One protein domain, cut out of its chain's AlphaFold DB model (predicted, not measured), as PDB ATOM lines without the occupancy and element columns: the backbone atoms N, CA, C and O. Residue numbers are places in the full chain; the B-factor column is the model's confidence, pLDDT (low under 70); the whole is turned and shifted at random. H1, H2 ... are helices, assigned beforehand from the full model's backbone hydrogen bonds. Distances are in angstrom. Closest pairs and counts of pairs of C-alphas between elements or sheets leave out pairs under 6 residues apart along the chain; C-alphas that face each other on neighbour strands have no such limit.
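Overview. This is residues 2 to 50 of the 388 residues of the protein "Hypothetical protein" of Pyrodinium bahamense (UniProt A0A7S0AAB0). Three helices form a loose cluster: H3, the longest, has H1 near its middle at a slant and H2 near its first turn, and a tail without named elements runs on from its last end. That tail, residues 38 to 50, first leads away from H3 and then folds back around Thr 42. The printed part has 49 residues, with named helices H1, H2 and H3 in that order and no named strand; its class is all helix. It is only just compact, close to loose, with a radius of gyration of the C-alphas of 11.4 A and spans of 29 by 22 by 17 A.

Arrangement. H1, residues 2 to 9, is joined by a short link of six residues to H2, residues 16 to 21, and these two helices are apart. A tight link of four residues leads to H3, residues 26 to 37. H1 and H3 are close but not clearly touching; their closest C-alphas, those of Val 6 and Val 32, are 7.0 A apart. They run the same way at a steep tilt of 44 degrees. H2 and H3 only just touch, with 3 pairs of C-alphas within 8 A, and H3 does so with residues 26 to 29 alone. Their closest C-alphas, those of Val 16 and Leu 29, are 7.3 A apart. They form a helical hairpin, running opposite ways at a shallow tilt of 32 degrees, only just short of steep. In H1, H2 and H3 every O i to N i+4 pair is within hydrogen-bond range.

Along the chain. H1 begins at C-alpha 2 (27.219, -5.901, 106.465) and measures 10.6 A. H2 begins at C-alpha 16 (14.999, -10.846, 114.843). H3 measures 16.0 A and ends at C-alpha 37 (15.740, 2.957, 120.053).

Size, cuts and confidence. The C-alphas of Glu 4 and Gln 50, the two farthest apart, are 33.9 A apart. The printed part has no cut. Its mean pLDDT is 77.0, and residues 2 to 17 of the model are under 70.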
ATOM      1  N   ARG A   2      27.958  -5.626 105.197       64.44
ATOM      2  CA  ARG A   2      27.219  -5.901 106.465       64.44
ATOM      3  C   ARG A   2      26.723  -4.619 107.162       64.44
ATOM      4  O   ARG A   2      25.647  -4.621 107.739       64.44
ATOM      5  N   LYS A   3      27.470  -3.513 107.039       64.38
ATOM      6  CA  LYS A   3      27.085  -2.182 107.539       64.38
ATOM      7  C   LYS A   3      25.937  -1.531 106.757       64.38
ATOM      8  O   LYS A   3      25.100  -0.879 107.362       64.38
ATOM      9  N   GLU A   4      25.882  -1.706 105.439       69.75
ATOM     10  CA  GLU A   4      24.775  -1.192 104.617       69.75
ATOM     11  C   GLU A   4      23.488  -1.978 104.856       69.75
ATOM     12  O   GLU A   4      22.445  -1.359 105.007       69.75
ATOM     13  N   ALA A   5      23.576  -3.305 105.017       64.75
ATOM     14  CA  ALA A   5      22.421  -4.130 105.372       64.75
ATOM     15  C   ALA A   5      21.807  -3.692 106.715       64.75
ATOM     16  O   ALA A   5      20.596  -3.549 106.819       64.75
ATOM     17  N   VAL A   6      22.641  -3.403 107.723       62.72
ATOM     18  CA  VAL A   6      22.194  -2.875 109.028       62.72
ATOM     19  C   VAL A   6      21.484  -1.523 108.888       62.72
ATOM     20  O   VAL A   6      20.447  -1.303 109.507       62.72
ATOM     21  N   LYS A   7      22.008  -0.632 108.040       65.19
ATOM     22  CA  LYS A   7      21.448   0.709 107.827       65.19
ATOM     23  C   LYS A   7      20.121   0.680 107.059       65.19
ATOM     24  O   LYS A   7      19.241   1.485 107.338       65.19
ATOM     25  N   GLU A   8      19.981  -0.252 106.121       66.12
ATOM     26  CA  GLU A   8      18.748  -0.498 105.365       66.12
ATOM     27  C   GLU A   8      17.670  -1.152 106.252       66.12
ATOM     28  O   GLU A   8      16.500  -0.778 106.202       66.12
ATOM     29  N   LEU A   9      18.081  -2.048 107.157       59.84
ATOM     30  CA  LEU A   9      17.213  -2.687 108.151       59.84
ATOM     31  C   LEU A   9      16.699  -1.714 109.224       59.84
ATOM     32  O   LEU A   9      15.560  -1.851 109.661       59.84
ATOM     33  N   ALA A  10      17.484  -0.706 109.620       54.81
ATOM     34  CA  ALA A  10      17.085   0.279 110.632       54.81
ATOM     35  C   ALA A  10      15.812   1.074 110.260       54.81
ATOM     36  O   ALA A  10      15.116   1.566 111.146       54.81
ATOM     37  N   GLY A  11      15.476   1.162 108.966       54.25
ATOM     38  CA  GLY A  11      14.266   1.826 108.481       54.25
ATOM     39  C   GLY A  11      12.994   0.968 108.501       54.25
ATOM     40  O   GLY A  11      11.920   1.506 108.235       54.25
ATOM     41  N   HIS A  12      13.069  -0.342 108.764       57.25
ATOM     42  CA  HIS A  12      11.930  -1.276 108.696       57.25
ATOM     43  C   HIS A  12      11.768  -2.082 110.006       57.25
ATOM     44  O   HIS A  12      12.619  -2.069 110.898       57.25
ATOM     45  N   THR A  13      10.629  -2.753 110.195       55.44
ATOM     46  CA  THR A  13      10.423  -3.713 111.294       55.44
ATOM     47  C   THR A  13      11.289  -4.949 111.050       55.44
ATOM     48  O   THR A  13      10.961  -5.828 110.262       55.44
ATOM     49  N   VAL A  14      12.454  -4.972 111.693       58.66
ATOM     50  CA  VAL A  14      13.455  -6.034 111.572       58.66
ATOM     51  C   VAL A  14      12.980  -7.308 112.281       58.66
ATOM     52  O   VAL A  14      12.845  -7.315 113.502       58.66
ATOM     53  N   GLU A  15      12.764  -8.394 111.527       65.50
ATOM     54  CA  GLU A  15      12.536  -9.739 112.080       65.50
ATOM     55  C   GLU A  15      13.833 -10.271 112.718       65.50
ATOM     56  O   GLU A  15      14.799 -10.601 112.022       65.50
ATOM     57  N   VAL A  16      13.848 -10.378 114.048       64.31
ATOM     58  CA  VAL A  16      14.999 -10.846 114.843       64.31
ATOM     59  C   VAL A  16      15.417 -12.274 114.464       64.31
ATOM     60  O   VAL A  16      16.613 -12.553 114.355       64.31
ATOM     61  N   ASP A  17      14.455 -13.156 114.174       68.06
ATOM     62  CA  ASP A  17      14.728 -14.550 113.795       68.06
ATOM     63  C   ASP A  17      15.466 -14.660 112.460       68.06
ATOM     64  O   ASP A  17      16.425 -15.419 112.336       68.06
ATOM     65  N   ARG A  18      15.107 -13.830 111.474       71.25
ATOM     66  CA  ARG A  18      15.811 -13.816 110.185       71.25
ATOM     67  C   ARG A  18      17.248 -13.344 110.322       71.25
ATOM     68  O   ARG A  18      18.125 -13.862 109.640       71.25
ATOM     69  N   LEU A  19      17.509 -12.380 111.200       74.31
ATOM     70  CA  LEU A  19      18.880 -11.963 111.482       74.31
ATOM     71  C   LEU A  19      19.675 -13.088 112.141       74.31
ATOM     72  O   LEU A  19      20.834 -13.304 111.781       74.31
ATOM     73  N   ARG A  20      19.053 -13.859 113.034       75.69
ATOM     74  CA  ARG A  20      19.684 -15.048 113.610       75.69
ATOM     75  C   ARG A  20      20.012 -16.092 112.537       75.69
ATOM     76  O   ARG A  20      21.143 -16.576 112.508       75.69
ATOM     77  N   ASP A  21      19.085 -16.361 111.620       84.69
ATOM     78  CA  ASP A  21      19.292 -17.283 110.490       84.69
ATOM     79  C   ASP A  21      20.373 -16.784 109.516       84.69
ATOM     80  O   ASP A  21      21.111 -17.571 108.924       84.69
ATOM     81  N   MET A  22      20.527 -15.464 109.394       83.62
ATOM     82  CA  MET A  22      21.600 -14.818 108.631       83.62
ATOM     83  C   MET A  22      22.950 -14.791 109.373       83.62
ATOM     84  O   MET A  22      23.915 -14.207 108.872       83.62
ATOM     85  N   GLY A  23      23.043 -15.407 110.554       89.31
ATOM     86  CA  GLY A  23      24.274 -15.503 111.337       89.31
ATOM     87  C   GLY A  23      24.638 -14.227 112.099       89.31
ATOM     88  O   GLY A  23      25.797 -14.061 112.493       89.31
ATOM     89  N   PHE A  24      23.689 -13.308 112.304       84.56
ATOM     90  CA  PHE A  24      23.906 -12.177 113.203       84.56
ATOM     91  C   PHE A  24      24.010 -12.671 114.644       84.56
ATOM     92  O   PHE A  24      23.265 -13.542 115.098       84.56
ATOM     93  N   THR A  25      24.963 -12.099 115.370       91.12
ATOM     94  CA  THR A  25      25.153 -12.402 116.786       91.12
ATOM     95  C   THR A  25      24.132 -11.632 117.634       91.12
ATOM     96  O   THR A  25      23.636 -10.590 117.191       91.12
ATOM     97  N   PRO A  26      23.834 -12.077 118.871       85.31
ATOM     98  CA  PRO A  26      23.012 -11.306 119.809       85.31
ATOM     99  C   PRO A  26      23.517  -9.872 120.029       85.31
ATOM    100  O   PRO A  26      22.718  -8.965 120.224       85.31
ATOM    101  N   GLU A  27      24.829  -9.652 119.933       90.56
ATOM    102  CA  GLU A  27      25.448  -8.326 120.040       90.56
ATOM    103  C   GLU A  27      25.131  -7.435 118.830       90.56
ATOM    104  O   GLU A  27      24.867  -6.243 118.982       90.56
ATOM    105  N   ASP A  28      25.111  -8.000 117.618       87.38
ATOM    106  CA  ASP A  28      24.712  -7.239 116.431       87.38
ATOM    107  C   ASP A  28      23.234  -6.842 116.514       87.38
ATOM    108  O   ASP A  28      22.879  -5.711 116.188       87.38
ATOM    109  N   LEU A  29      22.383  -7.756 116.989       82.75
ATOM    110  CA  LEU A  29      20.969  -7.494 117.250       82.75
ATOM    111  C   LEU A  29      20.790  -6.390 118.296       82.75
ATOM    112  O   LEU A  29      20.045  -5.441 118.057       82.75
ATOM    113  N   ALA A  30      21.514  -6.475 119.414       85.25
ATOM    114  CA  ALA A  30      21.496  -5.458 120.458       85.25
ATOM    115  C   ALA A  30      21.929  -4.089 119.918       85.25
ATOM    116  O   ALA A  30      21.299  -3.087 120.247       85.25
ATOM    117  N   ARG A  31      22.938  -4.036 119.038       85.19
ATOM    118  CA  ARG A  31      23.367  -2.790 118.387       85.19
ATOM    119  C   ARG A  31      22.285  -2.210 117.480       85.19
ATOM    120  O   ARG A  31      22.037  -1.015 117.554       85.19
ATOM    121  N   VAL A  32      21.625  -3.035 116.664       81.31
ATOM    122  CA  VAL A  32      20.531  -2.583 115.784       81.31
ATOM    123  C   VAL A  32      19.351  -2.057 116.602       81.31
ATOM    124  O   VAL A  32      18.823  -0.986 116.303       81.31
ATOM    125  N   VAL A  33      18.954  -2.784 117.652       80.69
ATOM    126  CA  VAL A  33      17.887  -2.351 118.563       80.69
ATOM    127  C   VAL A  33      18.293  -1.059 119.263       80.69
ATOM    128  O   VAL A  33      17.507  -0.121 119.277       80.69
ATOM    129  N   TYR A  34      19.521  -0.964 119.775       85.00
ATOM    130  CA  TYR A  34      20.027   0.245 120.419       85.00
ATOM    131  C   TYR A  34      20.035   1.443 119.468       85.00
ATOM    132  O   TYR A  34      19.521   2.491 119.833       85.00
ATOM    133  N   GLU A  35      20.559   1.299 118.247       84.44
ATOM    134  CA  GLU A  35      20.578   2.375 117.248       84.44
ATOM    135  C   GLU A  35      19.157   2.847 116.925       84.44
ATOM    136  O   GLU A  35      18.892   4.047 116.968       84.44
ATOM    137  N   LYS A  36      18.218   1.920 116.703       80.38
ATOM    138  CA  LYS A  36      16.810   2.250 116.451       80.38
ATOM    139  C   LYS A  36      16.180   2.990 117.629       80.38
ATOM    140  O   LYS A  36      15.597   4.056 117.461       80.38
ATOM    141  N   VAL A  37      16.344   2.443 118.825       80.44
ATOM    142  CA  VAL A  37      15.740   2.957 120.053       80.44
ATOM    143  C   VAL A  37      16.388   4.283 120.486       80.44
ATOM    144  O   VAL A  37      15.715   5.145 121.036       80.44
ATOM    145  N   SER A  38      17.662   4.514 120.155       86.44
ATOM    146  CA  SER A  38      18.370   5.774 120.426       86.44
ATOM    147  C   SER A  38      17.870   6.968 119.606       86.44
ATOM    148  O   SER A  38      18.198   8.104 119.941       86.44
ATOM    149  N   THR A  39      17.096   6.727 118.540       86.94
ATOM    150  CA  THR A  39      16.469   7.804 117.751       86.94
ATOM    151  C   THR A  39      15.158   8.313 118.353       86.94
ATOM    152  O   THR A  39      14.665   9.353 117.926       86.94
ATOM    153  N   GLU A  40      14.601   7.610 119.342       88.12
ATOM    154  CA  GLU A  40      13.414   8.040 120.081       88.12
ATOM    155  C   GLU A  40      13.826   8.946 121.258       88.12
ATOM    156  O   GLU A  40      14.782   8.645 121.965       88.12
ATOM    157  N   ASP A  41      13.091  10.039 121.506       91.06
ATOM    158  CA  ASP A  41      13.393  10.968 122.614       91.06
ATOM    159  C   ASP A  41      13.231  10.313 124.002       91.06
ATOM    160  O   ASP A  41      13.897  10.697 124.967       91.06
ATOM    161  N   THR A  42      12.344   9.319 124.123       87.75
ATOM    162  CA  THR A  42      12.048   8.600 125.374       87.75
ATOM    163  C   THR A  42      11.821   7.109 125.114       87.75
ATOM    164  O   THR A  42      10.688   6.619 125.154       87.75
ATOM    165  N   PRO A  43      12.895   6.349 124.854       82.88
ATOM    166  CA  PRO A  43      12.770   4.942 124.528       82.88
ATOM    167  C   PRO A  43      12.198   4.141 125.699       82.88
ATOM    168  O   PRO A  43      12.826   4.004 126.753       82.88
ATOM    169  N   ASN A  44      11.003   3.580 125.519       81.75
ATOM    170  CA  ASN A  44      10.383   2.724 126.526       81.75
ATOM    171  C   ASN A  44      10.688   1.250 126.239       81.75
ATOM    172  O   ASN A  44       9.885   0.533 125.640       81.75
ATOM    173  N   PHE A  45      11.841   0.787 126.724       80.44
ATOM    174  CA  PHE A  45      12.268  -0.613 126.622       80.44
ATOM    175  C   PHE A  45      11.282  -1.603 127.262       80.44
ATOM    176  O   PHE A  45      11.252  -2.773 126.888       80.44
ATOM    177  N   LEU A  46      10.471  -1.144 128.217       85.94
ATOM    178  CA  LEU A  46       9.522  -1.972 128.960       85.94
ATOM    179  C   LEU A  46       8.119  -1.959 128.347       85.94
ATOM    180  O   LEU A  46       7.232  -2.626 128.869       85.94
ATOM    181  N   ARG A  47       7.903  -1.261 127.222       81.75
ATOM    182  CA  ARG A  47       6.594  -1.212 126.547       81.75
ATOM    183  C   ARG A  47       6.082  -2.598 126.139       81.75
ATOM    184  O   ARG A  47       4.875  -2.794 126.038       81.75
ATOM    185  N   HIS A  48       6.995  -3.538 125.905       78.75
ATOM    186  CA  HIS A  48       6.683  -4.914 125.519       78.75
ATOM    187  C   HIS A  48       6.445  -5.851 126.706       78.75
ATOM    188  O   HIS A  48       6.071  -6.997 126.499       78.75
ATOM    189  N   ILE A  49       6.675  -5.392 127.937       88.25
ATOM    190  CA  ILE A  49       6.401  -6.184 129.132       88.25
ATOM    191  C   ILE A  49       5.041  -5.739 129.650       88.25
ATOM    192  O   ILE A  49       4.928  -4.743 130.365       88.25
ATOM    193  N   GLN A  50       4.006  -6.467 129.249       92.06
ATOM    194  CA  GLN A  50       2.666  -6.301 129.794       92.06
ATOM    195  C   GLN A  50       2.486  -7.296 130.937       92.06
ATOM    196  O   GLN A  50       2.785  -8.481 130.802       92.06
TER     197      GLN A  50